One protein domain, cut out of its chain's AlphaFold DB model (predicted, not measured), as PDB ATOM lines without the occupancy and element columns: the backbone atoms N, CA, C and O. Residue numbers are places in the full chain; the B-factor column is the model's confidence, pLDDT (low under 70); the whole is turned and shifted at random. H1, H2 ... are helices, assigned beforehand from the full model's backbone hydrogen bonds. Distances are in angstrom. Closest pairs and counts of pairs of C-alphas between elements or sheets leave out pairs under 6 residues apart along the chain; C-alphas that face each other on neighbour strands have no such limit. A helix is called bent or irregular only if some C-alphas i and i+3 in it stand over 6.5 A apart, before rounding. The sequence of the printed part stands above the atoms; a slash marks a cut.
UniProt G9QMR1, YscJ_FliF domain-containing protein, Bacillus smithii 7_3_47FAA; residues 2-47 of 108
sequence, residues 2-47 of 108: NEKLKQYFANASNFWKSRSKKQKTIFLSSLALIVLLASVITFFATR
ATOM      1  N   ASN A   2      60.515  32.230 121.168       72.94
ATOM      2  CA  ASN A   2      61.017  33.192 122.169       72.94
ATOM      3  C   ASN A   2      60.660  34.671 121.912       72.94
ATOM      4  O   ASN A   2      60.650  35.462 122.851       72.94
ATOM      5  N   GLU A   3      60.351  35.067 120.673       81.12
ATOM      6  CA  GLU A   3      60.064  36.475 120.349       81.12
ATOM      7  C   GLU A   3      58.696  36.950 120.839       81.12
ATOM      8  O   GLU A   3      58.595  38.043 121.386       81.12
ATOM      9  N   LYS A   4      57.661  36.103 120.747       81.25
ATOM     10  CA  LYS A   4      56.322  36.434 121.259       81.25
ATOM     11  C   LYS A   4      56.351  36.656 122.773       81.25
ATOM     12  O   LYS A   4      55.818  37.648 123.251       81.25
ATOM     13  N   LEU A   5      57.050  35.792 123.516       84.31
ATOM     14  CA  LEU A   5      57.250  35.946 124.964       84.31
ATOM     15  C   LEU A   5      57.967  37.258 125.303       84.31
ATOM     16  O   LEU A   5      57.482  38.020 126.137       84.31
ATOM     17  N   LYS A   6      59.072  37.570 124.614       82.38
ATOM     18  CA  LYS A   6      59.787  38.847 124.788       82.38
ATOM     19  C   LYS A   6      58.884  40.052 124.521       82.38
ATOM     20  O   LYS A   6      58.951  41.031 125.257       82.38
ATOM     21  N   GLN A   7      58.012  39.967 123.519       83.06
ATOM     22  CA  GLN A   7      57.075  41.031 123.174       83.06
ATOM     23  C   GLN A   7      55.986  41.215 124.243       83.06
ATOM     24  O   GLN A   7      55.682  42.349 124.606       83.06
ATOM     25  N   TYR A   8      55.463  40.132 124.827       85.19
ATOM     26  CA  TYR A   8      54.542  40.216 125.969       85.19
ATOM     27  C   TYR A   8      55.195  40.877 127.191       85.19
ATOM     28  O   TYR A   8      54.599  41.774 127.789       85.19
ATOM     29  N   PHE A   9      56.437  40.511 127.524       83.25
ATOM     30  CA  PHE A   9      57.183  41.145 128.619       83.25
ATOM     31  C   PHE A   9      57.511  42.616 128.338       83.25
ATOM     32  O   PHE A   9      57.391  43.454 129.234       83.25
ATOM     33  N   ALA A  10      57.884  42.953 127.102       82.44
ATOM     34  CA  ALA A  10      58.149  44.329 126.692       82.44
ATOM     35  C   ALA A  10      56.884  45.194 126.787       82.44
ATOM     36  O   ALA A  10      56.922  46.288 127.352       82.44
ATOM     37  N   ASN A  11      55.748  44.675 126.319       84.75
ATOM     38  CA  ASN A  11      54.461  45.360 126.393       84.75
ATOM     39  C   ASN A  11      53.998  45.538 127.844       84.75
ATOM     40  O   ASN A  11      53.567  46.629 128.212       84.75
ATOM     41  N   ALA A  12      54.160  44.522 128.698       83.69
ATOM     42  CA  ALA A  12      53.857  44.618 130.126       83.69
ATOM     43  C   ALA A  12      54.766  45.629 130.852       83.69
ATOM     44  O   ALA A  12      54.290  46.435 131.652       83.69
ATOM     45  N   SER A  13      56.068  45.642 130.541       81.81
ATOM     46  CA  SER A  13      57.032  46.581 131.131       81.81
ATOM     47  C   SER A  13      56.752  48.024 130.713       81.81
ATOM     48  O   SER A  13      56.738  48.922 131.556       81.81
ATOM     49  N   ASN A  14      56.468  48.251 129.428       82.81
ATOM     50  CA  ASN A  14      56.121  49.570 128.905       82.81
ATOM     51  C   ASN A  14      54.796  50.062 129.486       82.81
ATOM     52  O   ASN A  14      54.723  51.200 129.949       82.81
ATOM     53  N   PHE A  15      53.793  49.184 129.565       81.06
ATOM     54  CA  PHE A  15      52.520  49.477 130.214       81.06
ATOM     55  C   PHE A  15      52.698  49.832 131.690       81.06
ATOM     56  O   PHE A  15      52.024  50.732 132.167       81.06
ATOM     57  N   TRP A  16      53.602  49.174 132.421       79.69
ATOM     58  CA  TRP A  16      53.874  49.479 133.830       79.69
ATOM     59  C   TRP A  16      54.657  50.786 134.012       79.69
ATOM     60  O   TRP A  16      54.386  51.575 134.924       79.69
ATOM     61  N   LYS A  17      55.629  51.055 133.135       80.56
ATOM     62  CA  LYS A  17      56.434  52.283 133.158       80.56
ATOM     63  C   LYS A  17      55.610  53.518 132.798       80.56
ATOM     64  O   LYS A  17      55.820  54.557 133.417       80.56
ATOM     65  N   SER A  18      54.632  53.391 131.900       80.56
ATOM     66  CA  SER A  18      53.766  54.495 131.469       80.56
ATOM     67  C   SER A  18      52.680  54.889 132.483       80.56
ATOM     68  O   SER A  18      51.919  55.819 132.222       80.56
ATOM     69  N   ARG A  19      52.564  54.202 133.634       81.88
ATOM     70  CA  ARG A  19      51.569  54.531 134.675       81.88
ATOM     71  C   ARG A  19      52.076  55.578 135.651       81.88
ATOM     72  O   ARG A  19      53.190  55.491 136.174       81.88
ATOM     73  N   SER A  20      51.200  56.536 135.947       84.81
ATOM     74  CA  SER A  20      51.452  57.580 136.938       84.81
ATOM     75  C   SER A  20      51.559  56.995 138.350       84.81
ATOM     76  O   SER A  20      51.053  55.905 138.630       84.81
ATOM     77  N   LYS A  21      52.190  57.739 139.272       82.56
ATOM     78  CA  LYS A  21      52.307  57.331 140.684       82.56
ATOM     79  C   LYS A  21      50.936  56.989 141.293       82.56
ATOM     80  O   LYS A  21      50.812  55.953 141.928       82.56
ATOM     81  N   LYS A  22      49.894  57.785 140.997       85.31
ATOM     82  CA  LYS A  22      48.513  57.529 141.451       85.31
ATOM     83  C   LYS A  22      47.954  56.202 140.921       85.31
ATOM     84  O   LYS A  22      47.393  55.435 141.693       85.31
ATOM     85  N   GLN A  23      48.136  55.905 139.631       84.88
ATOM     86  CA  GLN A  23      47.660  54.647 139.038       84.88
ATOM     87  C   GLN A  23      48.374  53.434 139.642       84.88
ATOM     88  O   GLN A  23      47.720  52.454 139.981       84.88
ATOM     89  N   LYS A  24      49.695  53.514 139.847       85.81
ATOM     90  CA  LYS A  24      50.468  52.446 140.505       85.81
ATOM     91  C   LYS A  24      50.002  52.195 141.938       85.81
ATOM     92  O   LYS A  24      49.858  51.040 142.321       85.81
ATOM     93  N   THR A  25      49.719  53.252 142.702       89.06
ATOM     94  CA  THR A  25      49.174  53.128 144.061       89.06
ATOM     95  C   THR A  25      47.798  52.469 144.066       89.06
ATOM     96  O   THR A  25      47.570  51.587 144.886       89.06
ATOM     97  N   ILE A  26      46.905  52.830 143.135       90.75
ATOM     98  CA  ILE A  26      45.582  52.195 143.013       90.75
ATOM     99  C   ILE A  26      45.729  50.703 142.693       90.75
ATOM    100  O   ILE A  26      45.116  49.880 143.365       90.75
ATOM    101  N   PHE A  27      46.585  50.337 141.732       89.56
ATOM    102  CA  PHE A  27      46.843  48.930 141.413       89.56
ATOM    103  C   PHE A  27      47.400  48.162 142.613       89.56
ATOM    104  O   PHE A  27      46.875  47.105 142.956       89.56
ATOM    105  N   LEU A  28      48.412  48.706 143.293       91.25
ATOM    106  CA  LEU A  28      49.023  48.042 144.441       91.25
ATOM    107  C   LEU A  28      48.042  47.902 145.613       91.25
ATOM    108  O   LEU A  28      47.979  46.845 146.232       91.25
ATOM    109  N   SER A  29      47.239  48.935 145.876       93.56
ATOM    110  CA  SER A  29      46.197  48.906 146.904       93.56
ATOM    111  C   SER A  29      45.097  47.898 146.570       93.56
ATOM    112  O   SER A  29      44.691  47.144 147.448       93.56
ATOM    113  N   SER A  30      44.666  47.824 145.308       94.06
ATOM    114  CA  SER A  30      43.672  46.839 144.872       94.06
ATOM    115  C   SER A  30      44.185  45.406 145.020       94.06
ATOM    116  O   SER A  30      43.469  44.547 145.527       94.06
ATOM    117  N   LEU A  31      45.450  45.158 144.665       95.19
ATOM    118  CA  LEU A  31      46.068  43.846 144.816       95.19
ATOM    119  C   LEU A  31      46.208  43.470 146.295       95.19
ATOM    120  O   LEU A  31      45.864  42.355 146.676       95.19
ATOM    121  N   ALA A  32      46.652  44.409 147.135       96.19
ATOM    122  CA  ALA A  32      46.739  44.204 148.577       96.19
ATOM    123  C   ALA A  32      45.366  43.894 149.196       96.19
ATOM    124  O   ALA A  32      45.262  42.988 150.017       96.19
ATOM    125  N   LEU A  33      44.308  44.591 148.765       97.00
ATOM    126  CA  LEU A  33      42.944  44.339 149.224       97.00
ATOM    127  C   LEU A  33      42.468  42.933 148.843       97.00
ATOM    128  O   LEU A  33      41.919  42.235 149.688       97.00
ATOM    129  N   ILE A  34      42.706  42.497 147.602       97.06
ATOM    130  CA  ILE A  34      42.338  41.148 147.147       97.06
ATOM    131  C   ILE A  34      43.049  40.084 147.989       97.06
ATOM    132  O   ILE A  34      42.406  39.151 148.464       97.06
ATOM    133  N   VAL A  35      44.358  40.237 148.211       96.69
ATOM    134  CA  VAL A  35      45.143  39.298 149.027       96.69
ATOM    135  C   VAL A  35      44.640  39.272 150.471       96.69
ATOM    136  O   VAL A  35      44.491  38.195 151.049       96.69
ATOM    137  N   LEU A  36      44.334  40.434 151.051       96.88
ATOM    138  CA  LEU A  36      43.791  40.533 152.403       96.88
ATOM    139  C   LEU A  36      42.426  39.843 152.501       96.88
ATOM    140  O   LEU A  36      42.229  39.019 153.390       96.88
ATOM    141  N   LEU A  37      41.510  40.112 151.567       96.25
ATOM    142  CA  LEU A  37      40.191  39.474 151.532       96.25
ATOM    143  C   LEU A  37      40.301  37.955 151.373       96.25
ATOM    144  O   LEU A  37      39.677  37.221 152.133       96.25
ATOM    145  N   ALA A  38      41.133  37.476 150.445       94.69
ATOM    146  CA  ALA A  38      41.381  36.048 150.267       94.69
ATOM    147  C   ALA A  38      41.952  35.400 151.539       94.69
ATOM    148  O   ALA A  38      41.544  34.298 151.907       94.69
ATOM    149  N   SER A  39      42.848  36.098 152.244       92.94
ATOM    150  CA  SER A  39      43.430  35.621 153.506       92.94
ATOM    151  C   SER A  39      42.375  35.515 154.607       92.94
ATOM    152  O   SER A  39      42.315  34.499 155.293       92.94
ATOM    153  N   VAL A  40      41.505  36.522 154.742       92.88
ATOM    154  CA  VAL A  40      40.392  36.514 155.706       92.88
ATOM    155  C   VAL A  40      39.422  35.378 155.394       92.88
ATOM    156  O   VAL A  40      39.102  34.590 156.280       92.88
ATOM    157  N   ILE A  41      38.999  35.241 154.135       90.88
ATOM    158  CA  ILE A  41      38.090  34.168 153.711       90.88
ATOM    159  C   ILE A  41      38.703  32.801 154.018       90.88
ATOM    160  O   ILE A  41      38.043  31.962 154.619       90.88
ATOM    161  N   THR A  42      39.975  32.591 153.673       88.56
ATOM    162  CA  THR A  42      40.680  31.328 153.940       88.56
ATOM    163  C   THR A  42      40.785  31.058 155.442       88.56
ATOM    164  O   THR A  42      40.523  29.947 155.898       88.56
ATOM    165  N   PHE A  43      41.109  32.075 156.241       86.44
ATOM    166  CA  PHE A  43      41.189  31.950 157.694       86.44
ATOM    167  C   PHE A  43      39.855  31.526 158.324       86.44
ATOM    168  O   PHE A  43      39.844  30.678 159.212       86.44
ATOM    169  N   PHE A  44      38.727  32.067 157.856       80.69
ATOM    170  CA  PHE A  44      37.407  31.657 158.341       80.69
ATOM    171  C   PHE A  44      36.945  30.314 157.763       80.69
ATOM    172  O   PHE A  44      36.351  29.527 158.492       80.69
ATOM    173  N   ALA A  45      37.252  30.015 156.499       77.06
ATOM    174  CA  ALA A  45      36.877  28.757 155.849       77.06
ATOM    175  C   ALA A  45      37.642  27.542 156.401       77.06
ATOM    176  O   ALA A  45      37.130  26.430 156.387       77.06
ATOM    177  N   THR A  46      38.867  27.741 156.892       75.56
ATOM    178  CA  THR A  46      39.685  26.665 157.481       75.56
ATOM    179  C   THR A  46      39.357  26.366 158.943       75.56
ATOM    180  O   THR A  46      39.807  25.347 159.466       75.56
ATOM    181  N   ARG A  47      38.571  27.214 159.624       70.94
ATOM    182  CA  ARG A  47      38.126  26.938 160.993       70.94
ATOM    183  C   ARG A  47      36.962  25.956 160.970       70.94
ATOM    184  O   ARG A  47      35.809  26.348 160.819       70.94
TER     185      ARG A  47
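This is residues 2 to 47 of the 108 residues of the protein "YscJ_FliF domain-containing protein" of Bacillus smithii 7_3_47FAA (UniProt G9QMR1). Two helices make a flat, open V, with H1 as the shorter arm, H2 as the longer arm and residues 18 to 20 turning the corner between them. The arms spread away from that corner, and residues 2 to 15 and 28 to 47 stand free. The printed part has 46 residues, with two named helices, H1 then H2, and no named strand; the class is all helix. It is extended, with a radius of gyration of the C-alphas of 16.1 A, and the C-alphas span 47 by 30 by 5 A along their three main axes.

H1 is residues 2 to 17 and begins at C-alpha 2, (61.017, 33.192, 122.169). It measures 22.5 A from first to last C-alpha, ending at C-alpha 17, (56.434, 52.283, 133.158). H2 is residues 21 to 45, 35.8 A from first to last C-alpha, and ends at C-alpha 45, (36.877, 28.757, 155.849). Neither helix is bent or irregular.

Three residues, Ser 18 to Ser 20, form a tight link from H1 to H2. The two helices are only just apart, with their closest C-alphas 8.1 A from each other. In both H1 and H2, every O i to N i+4 pair of the backbone is within hydrogen-bond range.

The two C-alphas farthest apart are those of Glu 3 and Arg 47, at 47.2 A. The first and last printed C-alphas, of Asn 2 and Arg 47, are 45.5 A apart. The printed part has no cut, and it runs from residue 2 to residue 47 of a full chain of 108 residues. The mean pLDDT of the printed part is 86.3, with 82 for H1 and 91 for H2, and no printed residue is under 70.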